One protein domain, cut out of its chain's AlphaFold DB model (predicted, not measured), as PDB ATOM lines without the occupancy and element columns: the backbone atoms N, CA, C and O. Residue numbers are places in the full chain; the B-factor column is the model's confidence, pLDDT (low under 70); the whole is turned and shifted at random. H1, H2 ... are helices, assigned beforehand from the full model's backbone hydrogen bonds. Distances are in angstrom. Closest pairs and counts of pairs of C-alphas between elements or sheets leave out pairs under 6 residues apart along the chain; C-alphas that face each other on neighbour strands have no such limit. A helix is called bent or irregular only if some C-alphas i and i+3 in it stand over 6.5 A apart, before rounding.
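This is residues 14 to 141 of the 196 residues of an uncharacterized protein of Pseudocohnilembus persalinus (UniProt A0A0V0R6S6). Two long helices, H1 and H4, cross at a steep angle, and H2 folds back side by side with the first part of H4, with the short H3 at the turn between them. The first stretch, residues 14 to 36, passes H4 on the side away from H1 to reach the beginning of H1, while the long link after H4 and the short H5 lie toward that same end of the domain. The printed part has 128 residues with five named helices, in the order H1, H2, H3, H4, H5, and no named strand; its class is all helix. It is loose, with a radius of gyration of the C-alphas of 17.7 A, and its C-alphas span 52 by 35 by 26 A.

Residues 14 to 36 hold no named element and lead to H1, residues 37 to 61. H1 has a kink of 33 degrees near residue 54; it is neither bent nor irregular, but only just: C-alphas 53 and 56 are 6.2 A apart. H1 and H2, residues 63 to 76, meet only through their link. H2 and H3, residues 81 to 84, only just touch, and only at the corner, with 3 pairs of C-alphas within 8 A; the closest are those of Glu 73 and Thr 81, 5.6 A apart. H2 touches H4, residues 86 to 109, at a shallow tilt of 22 degrees, opposite ways; the closest C-alphas are those of Lys 65 and Met 92, 5.0 A apart, and H4 touches H2 with residues 88 to 95 alone. H1, with residues 50 to 61 alone, touches H4 at a steep tilt of 57 degrees, opposite ways; the closest C-alphas are those of Ala 58 and Gln 99, 5.0 A apart. H5, residues 131 to 134, touches no helix. In H2 and H4 every O i to N i+4 pair is within hydrogen-bond range, in H1 19 of 21 are, and H3 and H5 are too short for such a pair.

H1 begins at C-alpha 37 (14.721, 50.162, -79.056) and is 35.2 A long. H2 is 20.1 A long from C-alpha 63 to C-alpha 76. H3 and H5 have four residues each. H4 is 34.6 A long and ends at C-alpha 109 (30.077, 33.467, -78.280). H5 ends at C-alpha 134 (28.656, 46.493, -66.489).

The two C-alphas farthest apart, those of Glu 75 and Trp 117, are 52.5 A apart. The printed part has no cut. The link from H4 to H5, with 21 residues, is long; those from H1 to H2, H2 to H3 and H3 to H4 are tight. Residues 123 to 124 pair with residues 127 to 128, antiparallel. Mean pLDDT of the printed part is 85.2; residue 14 and residues 136 to 141 are under 70.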
ATOM      1  N   GLU A  14      13.671  11.913 -80.241       67.94
ATOM      2  CA  GLU A  14      13.731  10.488 -79.895       67.94
ATOM      3  C   GLU A  14      14.415   9.633 -80.961       67.94
ATOM      4  O   GLU A  14      14.977   8.583 -80.654       67.94
ATOM      5  N   LYS A  15      14.394  10.099 -82.214       79.81
ATOM      6  CA  LYS A  15      15.009   9.415 -83.361       79.81
ATOM      7  C   LYS A  15      16.490   9.733 -83.535       79.81
ATOM      8  O   LYS A  15      17.158   9.114 -84.360       79.81
ATOM      9  N   LEU A  16      16.999  10.722 -82.808       79.62
ATOM     10  CA  LEU A  16      18.382  11.165 -82.900       79.62
ATOM     11  C   LEU A  16      19.243  10.517 -81.815       79.62
ATOM     12  O   LEU A  16      18.728  10.136 -80.764       79.62
ATOM     13  N   PRO A  17      20.568  10.411 -82.032       81.00
ATOM     14  CA  PRO A  17      21.443   9.847 -81.021       81.00
ATOM     15  C   PRO A  17      21.393  10.694 -79.752       81.00
ATOM     16  O   PRO A  17      21.380  11.933 -79.805       81.00
ATOM     17  N   ILE A  18      21.361   9.999 -78.620       82.94
ATOM     18  CA  ILE A  18      21.394  10.602 -77.293       82.94
ATOM     19  C   ILE A  18      22.724  11.342 -77.147       82.94
ATOM     20  O   ILE A  18      23.771  10.828 -77.538       82.94
ATOM     21  N   LEU A  19      22.660  12.566 -76.633       86.44
ATOM     22  CA  LEU A  19      23.837  13.355 -76.284       86.44
ATOM     23  C   LEU A  19      23.993  13.331 -74.766       86.44
ATOM     24  O   LEU A  19      22.992  13.306 -74.054       86.44
ATOM     25  N   GLU A  20      25.228  13.339 -74.280       85.19
ATOM     26  CA  GLU A  20      25.481  13.420 -72.843       85.19
ATOM     27  C   GLU A  20      25.148  14.817 -72.302       85.19
ATOM     28  O   GLU A  20      25.304  15.837 -72.984       85.19
ATOM     29  N   GLU A  21      24.635  14.843 -71.073       85.06
ATOM     30  CA  GLU A  21      24.334  16.071 -70.349       85.06
ATOM     31  C   GLU A  21      25.633  16.733 -69.878       85.06
ATOM     32  O   GLU A  21      26.510  16.077 -69.322       85.06
ATOM     33  N   GLU A  22      25.745  18.047 -70.068       81.25
ATOM     34  CA  GLU A  22      26.886  18.816 -69.571       81.25
ATOM     35  C   GLU A  22      26.516  19.516 -68.263       81.25
ATOM     36  O   GLU A  22      25.653  20.395 -68.259       81.25
ATOM     37  N   THR A  23      27.165  19.141 -67.162       75.44
ATOM     38  CA  THR A  23      26.863  19.665 -65.820       75.44
ATOM     39  C   THR A  23      27.860  20.716 -65.322       75.44
ATOM     40  O   THR A  23      27.501  21.531 -64.479       75.44
ATOM     41  N   GLU A  24      29.085  20.752 -65.855       81.56
ATOM     42  CA  GLU A  24      30.185  21.609 -65.365       81.56
ATOM     43  C   GLU A  24      30.441  22.858 -66.229       81.56
ATOM     44  O   GLU A  24      31.547  23.397 -66.273       81.56
ATOM     45  N   TYR A  25      29.427  23.339 -66.947       84.88
ATOM     46  CA  TYR A  25      29.585  24.490 -67.832       84.88
ATOM     47  C   TYR A  25      29.277  25.813 -67.121       84.88
ATOM     48  O   TYR A  25      28.145  26.048 -66.695       84.88
ATOM     49  N   ASP A  26      30.265  26.710 -67.056       86.88
ATOM     50  CA  ASP A  26      30.069  28.068 -66.550       86.88
ATOM     51  C   ASP A  26      29.560  29.004 -67.658       86.88
ATOM     52  O   ASP A  26      30.214  29.210 -68.689       86.88
ATOM     53  N   ILE A  27      28.365  29.557 -67.451       86.56
ATOM     54  CA  ILE A  27      27.697  30.448 -68.404       86.56
ATOM     55  C   ILE A  27      28.312  31.840 -68.278       86.56
ATOM     56  O   ILE A  27      28.180  32.504 -67.252       86.56
ATOM     57  N   LYS A  28      28.941  32.313 -69.357       87.06
ATOM     58  CA  LYS A  28      29.665  33.592 -69.374       87.06
ATOM     59  C   LYS A  28      28.858  34.740 -69.966       87.06
ATOM     60  O   LYS A  28      29.289  35.885 -69.873       87.06
ATOM     61  N   THR A  29      27.721  34.447 -70.594       86.19
ATOM     62  CA  THR A  29      26.902  35.407 -71.336       86.19
ATOM     63  C   THR A  29      25.461  35.449 -70.843       86.19
ATOM     64  O   THR A  29      24.821  34.433 -70.566       86.19
ATOM     65  N   ARG A  30      24.900  36.654 -70.795       85.44
ATOM     66  CA  ARG A  30      23.477  36.934 -70.585       85.44
ATOM     67  C   ARG A  30      22.900  37.503 -71.867       85.44
ATOM     68  O   ARG A  30      23.649  37.919 -72.741       85.44
ATOM     69  N   SER A  31      21.575  37.545 -71.983       85.19
ATOM     70  CA  SER A  31      20.910  38.176 -73.133       85.19
ATOM     71  C   SER A  31      21.253  39.672 -73.206       85.19
ATOM     72  O   SER A  31      21.342  40.315 -72.153       85.19
ATOM     73  N   PRO A  32      21.434  40.261 -74.401       80.75
ATOM     74  CA  PRO A  32      21.799  41.663 -74.486       80.75
ATOM     75  C   PRO A  32      20.586  42.557 -74.223       80.75
ATOM     76  O   PRO A  32      19.451  42.111 -74.301       80.75
ATOM     77  N   MET A  33      20.781  43.817 -73.862       80.00
ATOM     78  CA  MET A  33      19.705  44.777 -73.540       80.00
ATOM     79  C   MET A  33      20.026  46.174 -74.087       80.00
ATOM     80  O   MET A  33      20.084  47.134 -73.325       80.00
ATOM     81  N   PRO A  34      20.291  46.312 -75.398       80.19
ATOM     82  CA  PRO A  34      20.708  47.582 -75.982       80.19
ATOM     83  C   PRO A  34      19.801  48.753 -75.577       80.19
ATOM     84  O   PRO A  34      18.574  48.643 -75.606       80.19
ATOM     85  N   ASP A  35      20.411  49.914 -75.312       78.69
ATOM     86  CA  ASP A  35      19.697  51.161 -74.989       78.69
ATOM     87  C   ASP A  35      18.742  51.593 -76.132       78.69
ATOM     88  O   ASP A  35      17.744  52.281 -75.925       78.69
ATOM     89  N   VAL A  36      19.039  51.177 -77.371       83.19
ATOM     90  CA  VAL A  36      18.281  51.542 -78.574       83.19
ATOM     91  C   VAL A  36      17.157  50.537 -78.837       83.19
ATOM     92  O   VAL A  36      17.402  49.369 -79.134       83.19
ATOM     93  N   TRP A  37      15.908  51.010 -78.852       80.19
ATOM     94  CA  TRP A  37      14.721  50.162 -79.056       80.19
ATOM     95  C   TRP A  37      14.743  49.344 -80.361       80.19
ATOM     96  O   TRP A  37      14.306  48.195 -80.368       80.19
ATOM     97  N   LYS A  38      15.290  49.893 -81.457       82.19
ATOM     98  CA  LYS A  38      15.420  49.171 -82.737       82.19
ATOM     99  C   LYS A  38      16.317  47.941 -82.604       82.19
ATOM    100  O   LYS A  38      16.010  46.894 -83.165       82.19
ATOM    101  N   LEU A  39      17.393  48.055 -81.826       82.31
ATOM    102  CA  LEU A  39      18.298  46.940 -81.555       82.31
ATOM    103  C   LEU A  39      17.647  45.902 -80.635       82.31
ATOM    104  O   LEU A  39      17.932  44.720 -80.779       82.31
ATOM    105  N   ASN A  40      16.719  46.296 -79.755       81.75
ATOM    106  CA  ASN A  40      15.963  45.337 -78.942       81.75
ATOM    107  C   ASN A  40      15.054  44.427 -79.780       81.75
ATOM    108  O   ASN A  40      14.884  43.261 -79.416       81.75
ATOM    109  N   LEU A  41      14.504  44.929 -80.892       83.38
ATOM    110  CA  LEU A  41      13.733  44.112 -81.836       83.38
ATOM    111  C   LEU A  41      14.631  43.122 -82.583       83.38
ATOM    112  O   LEU A  41      14.335  41.930 -82.586       83.38
ATOM    113  N   LEU A  42      15.743  43.601 -83.155       85.12
ATOM    114  CA  LEU A  42      16.712  42.747 -83.858       85.12
ATOM    115  C   LEU A  42      17.285  41.670 -82.933       85.12
ATOM    116  O   LEU A  42      17.319  40.497 -83.294       85.12
ATOM    117  N   ARG A  43      17.620  42.049 -81.696       85.12
ATOM    118  CA  ARG A  43      17.974  41.113 -80.631       85.12
ATOM    119  C   ARG A  43      16.896  40.062 -80.422       85.12
ATOM    120  O   ARG A  43      17.230  38.890 -80.330       85.12
ATOM    121  N   GLY A  44      15.640  40.477 -80.262       86.06
ATOM    122  CA  GLY A  44      14.541  39.559 -79.966       86.06
ATOM    123  C   GLY A  44      14.416  38.470 -81.028       86.06
ATOM    124  O   GLY A  44      14.353  37.297 -80.685       86.06
ATOM    125  N   VAL A  45      14.479  38.865 -82.303       88.06
ATOM    126  CA  VAL A  45      14.474  37.928 -83.435       88.06
ATOM    127  C   VAL A  45      15.682  36.995 -83.372       88.06
ATOM    128  O   VAL A  45      15.512  35.780 -83.421       88.06
ATOM    129  N   ARG A  46      16.891  37.538 -83.180       87.81
ATOM    130  CA  ARG A  46      18.121  36.737 -83.168       87.81
ATOM    131  C   ARG A  46      18.191  35.749 -82.002       87.81
ATOM    132  O   ARG A  46      18.588  34.600 -82.169       87.81
ATOM    133  N   GLU A  47      17.788  36.177 -80.811       89.62
ATOM    134  CA  GLU A  47      17.695  35.317 -79.630       89.62
ATOM    135  C   GLU A  47      16.656  34.210 -79.814       89.62
ATOM    136  O   GLU A  47      16.898  33.082 -79.388       89.62
ATOM    137  N   ASP A  48      15.524  34.500 -80.456       89.25
ATOM    138  CA  ASP A  48      14.517  33.485 -80.760       89.25
ATOM    139  C   ASP A  48      15.031  32.467 -81.794       89.25
ATOM    140  O   ASP A  48      14.873  31.268 -81.575       89.25
ATOM    141  N   GLU A  49      15.725  32.903 -82.852       89.75
ATOM    142  CA  GLU A  49      16.373  32.002 -83.823       89.75
ATOM    143  C   GLU A  49      17.383  31.062 -83.150       89.75
ATOM    144  O   GLU A  49      17.377  29.849 -83.370       89.75
ATOM    145  N   MET A  50      18.240  31.603 -82.281       90.94
ATOM    146  CA  MET A  50      19.218  30.790 -81.559       90.94
ATOM    147  C   MET A  50      18.551  29.793 -80.607       90.94
ATOM    148  O   MET A  50      19.015  28.654 -80.512       90.94
ATOM    149  N   LYS A  51      17.459  30.184 -79.934       90.88
ATOM    150  CA  LYS A  51      16.686  29.278 -79.070       90.88
ATOM    151  C   LYS A  51      16.019  28.169 -79.869       90.88
ATOM    152  O   LYS A  51      16.031  27.023 -79.418       90.88
ATOM    153  N   ASP A  52      15.475  28.481 -81.043       89.44
ATOM    154  CA  ASP A  52      14.866  27.498 -81.942       89.44
ATOM    155  C   ASP A  52      15.862  26.407 -82.355       89.44
ATOM    156  O   ASP A  52      15.489  25.238 -82.459       89.44
ATOM    157  N   GLU A  53      17.137  26.753 -82.519       89.88
ATOM    158  CA  GLU A  53      18.194  25.787 -82.823       89.88
ATOM    159  C   GLU A  53      18.791  25.090 -81.596       89.88
ATOM    160  O   GLU A  53      19.209  23.935 -81.679       89.88
ATOM    161  N   ALA A  54      18.879  25.786 -80.462       91.88
ATOM    162  CA  ALA A  54      19.436  25.242 -79.227       91.88
ATOM    163  C   ALA A  54      18.480  24.231 -78.573       91.88
ATOM    164  O   ALA A  54      18.917  23.215 -78.030       91.88
ATOM    165  N   MET A  55      17.169  24.469 -78.656       89.75
ATOM    166  CA  MET A  55      16.167  23.647 -77.979       89.75
ATOM    167  C   MET A  55      16.167  22.174 -78.435       89.75
ATOM    168  O   MET A  55      16.113  21.299 -77.570       89.75
ATOM    169  N   PRO A  56      16.267  21.833 -79.737       88.56
ATOM    170  CA  PRO A  56      16.434  20.447 -80.174       88.56
ATOM    171  C   PRO A  56      17.655  19.745 -79.565       88.56
ATOM    172  O   PRO A  56      17.570  18.569 -79.214       88.56
ATOM    173  N   ILE A  57      18.776  20.455 -79.411       90.25
ATOM    174  CA  ILE A  57      20.006  19.909 -78.819       90.25
ATOM    175  C   ILE A  57      19.798  19.674 -77.320       90.25
ATOM    176  O   ILE A  57      20.049  18.572 -76.831       90.25
ATOM    177  N   ALA A  58      19.241  20.661 -76.614       90.56
ATOM    178  CA  ALA A  58      18.904  20.546 -75.198       90.56
ATOM    179  C   ALA A  58      17.937  19.377 -74.930       90.56
ATOM    180  O   ALA A  58      18.136  18.600 -73.997       90.56
ATOM    181  N   ARG A  59      16.930  19.180 -75.794       88.62
ATOM    182  CA  ARG A  59      15.989  18.053 -75.684       88.62
ATOM    183  C   ARG A  59      16.666  16.693 -75.807       88.62
ATOM    184  O   ARG A  59      16.313  15.780 -75.069       88.62
ATOM    185  N   ARG A  60      17.644  16.565 -76.705       89.81
ATOM    186  CA  ARG A  60      18.412  15.323 -76.882       89.81
ATOM    187  C   ARG A  60      19.281  15.002 -75.672       89.81
ATOM    188  O   ARG A  60      19.358  13.838 -75.296       89.81
ATOM    189  N   LYS A  61      19.895  16.017 -75.058       91.38
ATOM    190  CA  LYS A  61      20.675  15.852 -73.821       91.38
ATOM    191  C   LYS A  61      19.795  15.425 -72.643       91.38
ATOM    192  O   LYS A  61      20.142  14.532 -71.885       91.38
ATOM    193  N   CYS A  62      18.594  15.993 -72.549       91.31
ATOM    194  CA  CYS A  62      17.651  15.730 -71.460       91.31
ATOM    195  C   CYS A  62      16.688  14.553 -71.705       91.31
ATOM    196  O   CYS A  62      15.714  14.389 -70.967       91.31
ATOM    197  N   ILE A  63      16.928  13.713 -72.720       91.00
ATOM    198  CA  ILE A  63      15.981  12.671 -73.152       91.00
ATOM    199  C   ILE A  63      15.644  11.653 -72.053       91.00
ATOM    200  O   ILE A  63      14.514  11.179 -71.970       91.00
ATOM    201  N   ASN A  64      16.592  11.344 -71.164       91.19
ATOM    202  CA  ASN A  64      16.359  10.413 -70.057       91.19
ATOM    203  C   ASN A  64      15.350  10.972 -69.046       91.19
ATOM    204  O   ASN A  64      14.489  10.239 -68.565       91.19
ATOM    205  N   LYS A  65      15.407  12.280 -68.768       92.12
ATOM    206  CA  LYS A  65      14.450  12.954 -67.881       92.12
ATOM    207  C   LYS A  65      13.055  13.005 -68.503       92.12
ATOM    208  O   LYS A  65      12.077  12.745 -67.813       92.12
ATOM    209  N   VAL A  66      12.979  13.238 -69.816       90.62
ATOM    210  CA  VAL A  66      11.721  13.180 -70.582       90.62
ATOM    211  C   VAL A  66      11.096  11.787 -70.514       90.62
ATOM    212  O   VAL A  66       9.916  11.657 -70.211       90.62
ATOM    213  N   ARG A  67      11.893  10.730 -70.719       91.56
ATOM    214  CA  ARG A  67      11.419   9.341 -70.608       91.56
ATOM    215  C   ARG A  67      10.917   9.004 -69.207       91.56
ATOM    216  O   ARG A  67       9.918   8.309 -69.088       91.56
ATOM    217  N   ASN A  68      11.585   9.482 -68.159       93.00
ATOM    218  CA  ASN A  68      11.130   9.262 -66.784       93.00
ATOM    219  C   ASN A  68       9.794   9.961 -66.508       93.00
ATOM    220  O   ASN A  68       8.911   9.362 -65.905       93.00
ATOM    221  N   PHE A  69       9.625  11.190 -67.005       92.50
ATOM    222  CA  PHE A  69       8.351  11.899 -66.909       92.50
ATOM    223  C   PHE A  69       7.228  11.165 -67.657       92.50
ATOM    224  O   PHE A  69       6.164  10.954 -67.084       92.50
ATOM    225  N   HIS A  70       7.479  10.696 -68.885       90.50
ATOM    226  CA  HIS A  70       6.487   9.924 -69.641       90.50
ATOM    227  C   HIS A  70       6.112   8.601 -68.970       90.50
ATOM    228  O   HIS A  70       4.940   8.246 -68.967       90.50
ATOM    229  N   LYS A  71       7.063   7.903 -68.343       94.06
ATOM    230  CA  LYS A  71       6.753   6.697 -67.557       94.06
ATOM    231  C   LYS A  71       5.803   6.997 -66.400       94.06
ATOM    232  O   LYS A  71       4.820   6.290 -66.229       94.06
ATOM    233  N   CYS A  72       6.054   8.072 -65.652       92.56
ATOM    234  CA  CYS A  72       5.149   8.486 -64.581       92.56
ATOM    235  C   CYS A  72       3.759   8.866 -65.128       92.56
ATOM    236  O   CYS A  72       2.735   8.523 -64.542       92.56
ATOM    237  N   GLU A  73       3.709   9.522 -66.292       91.06
ATOM    238  CA  GLU A  73       2.455   9.857 -66.975       91.06
ATOM    239  C   GLU A  73       1.657   8.624 -67.426       91.06
ATOM    240  O   GLU A  73       0.427   8.625 -67.323       91.06
ATOM    241  N   GLU A  74       2.338   7.574 -67.884       92.69
ATOM    242  CA  GLU A  74       1.721   6.294 -68.243       92.69
ATOM    243  C   GLU A  74       1.181   5.536 -67.019       92.69
ATOM    244  O   GLU A  74       0.127   4.908 -67.116       92.69
ATOM    245  N   GLU A  75       1.864   5.610 -65.872       92.56
ATOM    246  CA  GLU A  75       1.494   4.894 -64.641       92.56
ATOM    247  C   GLU A  75       0.336   5.563 -63.877       92.56
ATOM    248  O   GLU A  75      -0.611   4.891 -63.467       92.56
ATOM    249  N   GLU A  76       0.380   6.886 -63.710       89.44
ATOM    250  CA  GLU A  76      -0.591   7.650 -62.907       89.44
ATOM    251  C   GLU A  76      -1.784   8.165 -63.734       89.44
ATOM    252  O   GLU A  76      -2.842   8.514 -63.202       89.44
ATOM    253  N   GLY A  77      -1.624   8.221 -65.059       85.81
ATOM    254  CA  GLY A  77      -2.592   8.784 -65.991       85.81
ATOM    255  C   GLY A  77      -2.543  10.315 -66.071       85.81
ATOM    256  O   GLY A  77      -2.268  11.025 -65.103       85.81
ATOM    257  N   GLN A  78      -2.882  10.848 -67.252       80.25
ATOM    258  CA  GLN A  78      -2.705  12.263 -67.629       80.25
ATOM    259  C   GLN A  78      -3.246  13.281 -66.611       80.25
ATOM    260  O   GLN A  78      -2.619  14.314 -66.388       80.25
ATOM    261  N   TYR A  79      -4.385  13.002 -65.968       80.50
ATOM    262  CA  TYR A  79      -4.994  13.919 -64.998       80.50
ATOM    263  C   TYR A  79      -4.223  14.018 -63.675       80.50
ATOM    264  O   TYR A  79      -4.158  15.104 -63.098       80.50
ATOM    265  N   MET A  80      -3.634  12.917 -63.197       82.88
ATOM    266  CA  MET A  80      -2.932  12.888 -61.907       82.88
ATOM    267  C   MET A  80      -1.469  13.324 -62.022       82.88
ATOM    268  O   MET A  80      -0.868  13.697 -61.017       82.88
ATOM    269  N   THR A  81      -0.918  13.381 -63.240       81.50
ATOM    270  CA  THR A  81       0.472  13.802 -63.502       81.50
ATOM    271  C   THR A  81       0.861  15.136 -62.880       81.50
ATOM    272  O   THR A  81       1.977  15.287 -62.391       81.50
ATOM    273  N   VAL A  82      -0.059  16.103 -62.857       83.12
ATOM    274  CA  VAL A  82       0.189  17.440 -62.300       83.12
ATOM    275  C   VAL A  82       0.504  17.377 -60.801       83.12
ATOM    276  O   VAL A  82       1.239  18.225 -60.298       83.12
ATOM    277  N   PHE A  83      -0.035  16.377 -60.102       87.44
ATOM    278  CA  PHE A  83       0.132  16.198 -58.662       87.44
ATOM    279  C   PHE A  83       1.213  15.169 -58.334       87.44
ATOM    280  O   PHE A  83       2.079  15.442 -57.507       87.44
ATOM    281  N   ASN A  84       1.184  14.013 -58.999       90.06
ATOM    282  CA  ASN A  84       2.017  12.867 -58.635       90.06
ATOM    283  C   ASN A  84       3.381  12.876 -59.343       90.06
ATOM    284  O   ASN A  84       4.372  12.490 -58.737       90.06
ATOM    285  N   CYS A  85       3.466  13.416 -60.566       91.62
ATOM    286  CA  CYS A  85       4.696  13.447 -61.374       91.62
ATOM    287  C   CYS A  85       5.429  14.799 -61.311       91.62
ATOM    288  O   CYS A  85       6.129  15.207 -62.248       91.62
ATOM    289  N   GLN A  86       5.220  15.565 -60.233       90.75
ATOM    290  CA  GLN A  86       5.756  16.922 -60.118       90.75
ATOM    291  C   GLN A  86       7.289  16.930 -60.049       90.75
ATOM    292  O   GLN A  86       7.916  17.850 -60.580       90.75
ATOM    293  N   MET A  87       7.897  15.916 -59.424       92.50
ATOM    294  CA  MET A  87       9.353  15.814 -59.307       92.50
ATOM    295  C   MET A  87      10.000  15.553 -60.669       92.50
ATOM    296  O   MET A  87      10.908  16.277 -61.064       92.50
ATOM    297  N   GLU A  88       9.485  14.586 -61.426       91.50
ATOM    298  CA  GLU A  88       9.957  14.225 -62.763       91.50
ATOM    299  C   GLU A  88       9.805  15.402 -63.728       91.50
ATOM    300  O   GLU A  88      10.705  15.688 -64.523       91.50
ATOM    301  N   TYR A  89       8.693  16.135 -63.619       90.50
ATOM    302  CA  TYR A  89       8.476  17.354 -64.387       90.50
ATOM    303  C   TYR A  89       9.498  18.444 -64.043       90.50
ATOM    304  O   TYR A  89      10.057  19.069 -64.946       90.50
ATOM    305  N   GLN A  90       9.751  18.691 -62.752       91.25
ATOM    306  CA  GLN A  90      10.732  19.689 -62.316       91.25
ATOM    307  C   GLN A  90      12.145  19.325 -62.770       91.25
ATOM    308  O   GLN A  90      12.861  20.191 -63.269       91.25
ATOM    309  N   ASP A  91      12.518  18.053 -62.666       92.25
ATOM    310  CA  ASP A  91      13.797  17.530 -63.141       92.25
ATOM    311  C   ASP A  91      13.966  17.719 -64.652       92.25
ATOM    312  O   ASP A  91      15.001  18.204 -65.117       92.25
ATOM    313  N   MET A  92      12.935  17.377 -65.429       92.31
ATOM    314  CA  MET A  92      12.914  17.593 -66.874       92.31
ATOM    315  C   MET A  92      13.029  19.084 -67.219       92.31
ATOM    316  O   MET A  92      13.845  19.464 -68.060       92.31
ATOM    317  N   ALA A  93      12.229  19.936 -66.574       90.94
ATOM    318  CA  ALA A  93      12.218  21.374 -66.823       90.94
ATOM    319  C   ALA A  93      13.569  22.014 -66.485       90.94
ATOM    320  O   ALA A  93      14.109  22.761 -67.300       90.94
ATOM    321  N   LYS A  94      14.149  21.664 -65.333       91.56
ATOM    322  CA  LYS A  94      15.467  22.141 -64.908       91.56
ATOM    323  C   LYS A  94      16.552  21.723 -65.896       91.56
ATOM    324  O   LYS A  94      17.355  22.562 -66.290       91.56
ATOM    325  N   CYS A  95      16.538  20.468 -66.351       91.81
ATOM    326  CA  CYS A  95      17.483  20.004 -67.364       91.81
ATOM    327  C   CYS A  95      17.370  20.832 -68.652       91.81
ATOM    328  O   CYS A  95      18.378  21.318 -69.167       91.81
ATOM    329  N   PHE A  96      16.150  21.060 -69.154       91.31
ATOM    330  CA  PHE A  96      15.954  21.886 -70.345       91.31
ATOM    331  C   PHE A  96      16.443  23.316 -70.153       91.31
ATOM    332  O   PHE A  96      17.075  23.850 -71.059       91.31
ATOM    333  N   GLU A  97      16.168  23.937 -69.009       90.75
ATOM    334  CA  GLU A  97      16.626  25.295 -68.715       90.75
ATOM    335  C   GLU A  97      18.153  25.380 -68.687       90.75
ATOM    336  O   GLU A  97      18.727  26.242 -69.355       90.75
ATOM    337  N   THR A  98      18.819  24.458 -67.986       91.25
ATOM    338  CA  THR A  98      20.282  24.415 -67.902       91.25
ATOM    339  C   THR A  98      20.911  24.160 -69.269       91.25
ATOM    340  O   THR A  98      21.747  24.947 -69.712       91.25
ATOM    341  N   GLN A  99      20.482  23.118 -69.986       92.50
ATOM    342  CA  GLN A  99      21.067  22.779 -71.286       92.50
ATOM    343  C   GLN A  99      20.774  23.841 -72.349       92.50
ATOM    344  O   GLN A  99      21.649  24.164 -73.148       92.50
ATOM    345  N   LEU A 100      19.582  24.444 -72.340       92.56
ATOM    346  CA  LEU A 100      19.280  25.564 -73.229       92.56
ATOM    347  C   LEU A 100      20.188  26.758 -72.929       92.56
ATOM    348  O   LEU A 100      20.678  27.387 -73.861       92.56
ATOM    349  N   ALA A 101      20.436  27.073 -71.656       91.19
ATOM    350  CA  ALA A 101      21.307  28.182 -71.286       91.19
ATOM    351  C   ALA A 101      22.763  27.958 -71.734       91.19
ATOM    352  O   ALA A 101      23.377  28.889 -72.256       91.19
ATOM    353  N   ILE A 102      23.277  26.729 -71.618       93.12
ATOM    354  CA  ILE A 102      24.610  26.337 -72.109       93.12
ATOM    355  C   ILE A 102      24.700  26.489 -73.631       93.12
ATOM    356  O   ILE A 102      25.614  27.133 -74.149       93.12
ATOM    357  N   GLU A 103      23.738  25.931 -74.366       93.25
ATOM    358  CA  GLU A 103      23.733  25.992 -75.832       93.25
ATOM    359  C   GLU A 103      23.548  27.426 -76.348       93.25
ATOM    360  O   GLU A 103      24.175  27.827 -77.329       93.25
ATOM    361  N   MET A 104      22.737  28.233 -75.662       92.81
ATOM    362  CA  MET A 104      22.604  29.657 -75.962       92.81
ATOM    363  C   MET A 104      23.909  30.410 -75.718       92.81
ATOM    364  O   MET A 104      24.294  31.222 -76.552       92.81
ATOM    365  N   ASP A 105      24.609  30.136 -74.618       92.25
ATOM    366  CA  ASP A 105      25.901  30.759 -74.325       92.25
ATOM    367  C   ASP A 105      26.937  30.460 -75.414       92.25
ATOM    368  O   ASP A 105      27.561  31.379 -75.948       92.25
ATOM    369  N   ARG A 106      27.037  29.196 -75.839       91.94
ATOM    370  CA  ARG A 106      27.893  28.790 -76.963       91.94
ATOM    371  C   ARG A 106      27.542  29.537 -78.243       91.94
ATOM    372  O   ARG A 106      28.425  30.092 -78.888       91.94
ATOM    373  N   LYS A 107      26.252  29.595 -78.586       91.50
ATOM    374  CA  LYS A 107      25.776  30.281 -79.794       91.50
ATOM    375  C   LYS A 107      25.996  31.793 -79.749       91.50
ATOM    376  O   LYS A 107      26.218  32.376 -80.803       91.50
ATOM    377  N   ARG A 108      25.949  32.429 -78.574       90.69
ATOM    378  CA  ARG A 108      26.241  33.867 -78.427       90.69
ATOM    379  C   ARG A 108      27.717  34.177 -78.660       90.69
ATOM    380  O   ARG A 108      28.009  35.171 -79.321       90.69
ATOM    381  N   ARG A 109      28.613  33.324 -78.148       89.56
ATOM    382  CA  ARG A 109      30.077  33.467 -78.280       89.56
ATOM    383  C   ARG A 109      30.624  33.030 -79.641       89.56
ATOM    384  O   ARG A 109      31.783  33.289 -79.936       89.56
ATOM    385  N   ASP A 110      29.812  32.382 -80.469       90.50
ATOM    386  CA  ASP A 110      30.158  32.061 -81.852       90.50
ATOM    387  C   ASP A 110      30.092  33.333 -82.722       90.50
ATOM    388  O   ASP A 110      29.056  33.702 -83.287       90.50
ATOM    389  N   ILE A 111      31.212  34.058 -82.757       86.12
ATOM    390  CA  ILE A 111      31.358  35.336 -83.467       86.12
ATOM    391  C   ILE A 111      31.412  35.150 -84.991       86.12
ATOM    392  O   ILE A 111      31.009  36.050 -85.738       86.12
ATOM    393  N   ASP A 112      31.863  33.987 -85.460       88.44
ATOM    394  CA  ASP A 112      31.904  33.656 -86.887       88.44
ATOM    395  C   ASP A 112      30.495  33.483 -87.446       88.44
ATOM    396  O   ASP A 112      30.184  33.941 -88.550       88.44
ATOM    397  N   ARG A 113      29.604  32.898 -86.645       87.06
ATOM    398  CA  ARG A 113      28.194  32.760 -86.993       87.06
ATOM    399  C   ARG A 113      27.403  34.061 -86.872       87.06
ATOM    400  O   ARG A 113      26.476  34.286 -87.654       87.06
ATOM    401  N   ASN A 114      27.723  34.903 -85.892       86.62
ATOM    402  CA  ASN A 114      27.047  36.182 -85.666       86.62
ATOM    403  C   ASN A 114      27.860  37.334 -86.270       86.62
ATOM    404  O   ASN A 114      28.544  38.098 -85.586       86.62
ATOM    405  N   ASN A 115      27.780  37.464 -87.593       83.50
ATOM    406  CA  ASN A 115      28.501  38.492 -88.346       83.50
ATOM    407  C   ASN A 115      27.890  39.903 -88.228       83.50
ATOM    408  O   ASN A 115      28.412  40.851 -88.819       83.50
ATOM    409  N   GLU A 116      26.809  40.072 -87.469       83.94
ATOM    410  CA  GLU A 116      26.155  41.363 -87.311       83.94
ATOM    411  C   GLU A 116      27.041  42.333 -86.519       83.94
ATOM    412  O   GLU A 116      27.530  42.027 -85.429       83.94
ATOM    413  N   TRP A 117      27.207  43.552 -87.042       85.00
ATOM    414  CA  TRP A 117      28.069  44.568 -86.424       85.00
ATOM    415  C   TRP A 117      27.682  44.872 -84.972       85.00
ATOM    416  O   TRP A 117      28.549  45.117 -84.140       85.00
ATOM    417  N   TRP A 118      26.383  44.846 -84.661       83.94
ATOM    418  CA  TRP A 118      25.859  45.160 -83.335       83.94
ATOM    419  C   TRP A 118      26.038  44.001 -82.350       83.94
ATOM    420  O   TRP A 118      26.102  44.247 -81.152       83.94
ATOM    421  N   TRP A 119      26.165  42.760 -82.826       85.19
ATOM    422  CA  TRP A 119      26.382  41.592 -81.969       85.19
ATOM    423  C   TRP A 119      27.770  41.618 -81.324       85.19
ATOM    424  O   TRP A 119      27.917  41.418 -80.119       85.19
ATOM    425  N   ARG A 120      28.777  41.996 -82.120       84.62
ATOM    426  CA  ARG A 120      30.185  42.148 -81.705       84.62
ATOM    427  C   ARG A 120      30.411  43.252 -80.670       84.62
ATOM    428  O   ARG A 120      31.475  43.324 -80.068       84.62
ATOM    429  N   VAL A 121      29.423  44.123 -80.459       85.38
ATOM    430  CA  VAL A 121      29.462  45.141 -79.399       85.38
ATOM    431  C   VAL A 121      29.149  44.526 -78.029       85.38
ATOM    432  O   VAL A 121      29.589  45.061 -77.014       85.38
ATOM    433  N   PHE A 122      28.397  43.421 -77.991       83.75
ATOM    434  CA  PHE A 122      27.937  42.785 -76.753       83.75
ATOM    435  C   PHE A 122      28.767  41.565 -76.354       83.75
ATOM    436  O   PHE A 122      28.915  41.316 -75.156       83.75
ATOM    437  N   TYR A 123      29.309  40.829 -77.327       86.50
ATOM    438  CA  TYR A 123      29.999  39.561 -77.084       86.50
ATOM    439  C   TYR A 123      31.340  39.455 -77.807       86.50
ATOM    440  O   TYR A 123      31.496  39.953 -78.923       86.50
ATOM    441  N   ASP A 124      32.265  38.732 -77.179       85.00
ATOM    442  CA  ASP A 124      33.440  38.128 -77.807       85.00
ATOM    443  C   ASP A 124      33.467  36.606 -77.551       85.00
ATOM    444  O   ASP A 124      32.535  36.024 -76.990       85.00
ATOM    445  N   GLU A 125      34.560  35.955 -77.949       83.38
ATOM    446  CA  GLU A 125      34.802  34.527 -77.700       83.38
ATOM    447  C   GLU A 125      34.914  34.183 -76.199       83.38
ATOM    448  O   GLU A 125      34.636  33.053 -75.786       83.38
ATOM    449  N   ASN A 126      35.291  35.152 -75.361       83.25
ATOM    450  CA  ASN A 126      35.506  34.992 -73.925       83.25
ATOM    451  C   ASN A 126      34.253  35.285 -73.082       83.25
ATOM    452  O   ASN A 126      34.205  34.855 -71.926       83.25
ATOM    453  N   GLY A 127      33.243  35.974 -73.622       84.00
ATOM    454  CA  GLY A 127      31.986  36.289 -72.945       84.00
ATOM    455  C   GLY A 127      31.432  37.679 -73.274       84.00
ATOM    456  O   GLY A 127      31.364  38.091 -74.428       84.00
ATOM    457  N   GLU A 128      30.948  38.382 -72.249       85.62
ATOM    458  CA  GLU A 128      30.334  39.713 -72.378       85.62
ATOM    459  C   GLU A 128      31.379  40.833 -72.468       85.62
ATOM    460  O   GLU A 128      32.317  40.897 -71.664       85.62
ATOM    461  N   VAL A 129      31.158  41.783 -73.380       80.19
ATOM    462  CA  VAL A 129      32.038  42.938 -73.618       80.19
ATOM    463  C   VAL A 129      31.264  44.255 -73.488       80.19
ATOM    464  O   VAL A 129      30.045  44.323 -73.652       80.19
ATOM    465  N   GLY A 130      31.973  45.333 -73.148       79.69
ATOM    466  CA  GLY A 130      31.415  46.684 -73.094       79.69
ATOM    467  C   GLY A 130      30.352  46.864 -72.005       79.69
ATOM    468  O   GLY A 130      30.440  46.277 -70.925       79.69
ATOM    469  N   LYS A 131      29.329  47.677 -72.301       75.38
ATOM    470  CA  LYS A 131      28.232  48.010 -71.369       75.38
ATOM    471  C   LYS A 131      27.489  46.777 -70.840       75.38
ATOM    472  O   LYS A 131      26.985  46.810 -69.724       75.38
ATOM    473  N   GLN A 132      27.463  45.689 -71.613       77.00
ATOM    474  CA  GLN A 132      26.853  44.412 -71.233       77.00
ATOM    475  C   GLN A 132      27.451  43.864 -69.929       77.00
ATOM    476  O   GLN A 132      26.719  43.461 -69.029       77.00
ATOM    477  N   LYS A 133      28.783  43.910 -69.803       77.12
ATOM    478  CA  LYS A 133      29.513  43.419 -68.626       77.12
ATOM    479  C   LYS A 133      29.224  44.254 -67.375       77.12
ATOM    480  O   LYS A 133      29.252  43.742 -66.258       77.12
ATOM    481  N   GLU A 134      28.956  45.544 -67.565       75.50
ATOM    482  CA  GLU A 134      28.656  46.493 -66.489       75.50
ATOM    483  C   GLU A 134      27.215  46.386 -65.984       75.50
ATOM    484  O   GLU A 134      26.911  46.811 -64.863       75.50
ATOM    485  N   TRP A 135      26.312  45.808 -66.778       70.06
ATOM    486  CA  TRP A 135      24.923  45.664 -66.380       70.06
ATOM    487  C   TRP A 135      24.777  44.668 -65.230       70.06
ATOM    488  O   TRP A 135      24.869  43.444 -65.355       70.06
ATOM    489  N   LYS A 136      24.492  45.231 -64.056       58.19
ATOM    490  CA  LYS A 136      23.973  44.480 -62.917       58.19
ATOM    491  C   LYS A 136      22.614  43.926 -63.335       58.19
ATOM    492  O   LYS A 136      21.769  44.679 -63.808       58.19
ATOM    493  N   GLY A 137      22.449  42.610 -63.210       55.34
ATOM    494  CA  GLY A 137      21.308  41.885 -63.765       55.34
ATOM    495  C   GLY A 137      19.946  42.430 -63.328       55.34
ATOM    496  O   GLY A 137      19.826  43.211 -62.381       55.34
ATOM    497  N   GLU A 138      18.905  41.942 -64.002       52.41
ATOM    498  CA  GLU A 138      17.489  42.313 -63.852       52.41
ATOM    499  C   GLU A 138      16.944  42.285 -62.409       52.41
ATOM    500  O   GLU A 138      15.843  42.771 -62.166       52.41
ATOM    501  N   GLY A 139      17.706  41.800 -61.421       53.53
ATOM    502  CA  GLY A 139      17.378  41.873 -59.997       53.53
ATOM    503  C   GLY A 139      17.035  43.285 -59.503       53.53
ATOM    504  O   GLY A 139      16.132  43.429 -58.683       53.53
ATOM    505  N   PHE A 140      17.664  44.343 -60.035       51.78
ATOM    506  CA  PHE A 140      17.275  45.720 -59.688       51.78
ATOM    507  C   PHE A 140      15.894  46.097 -60.245       51.78
ATOM    508  O   PHE A 140      15.077  46.685 -59.535       51.78
ATOM    509  N   MET A 141      15.599  45.706 -61.488       53.91
ATOM    510  CA  MET A 141      14.284  45.923 -62.095       53.91
ATOM    511  C   MET A 141      13.215  45.074 -61.407       53.91
ATOM    512  O   MET A 141      12.137  45.580 -61.132       53.91
TER     513      MET A 141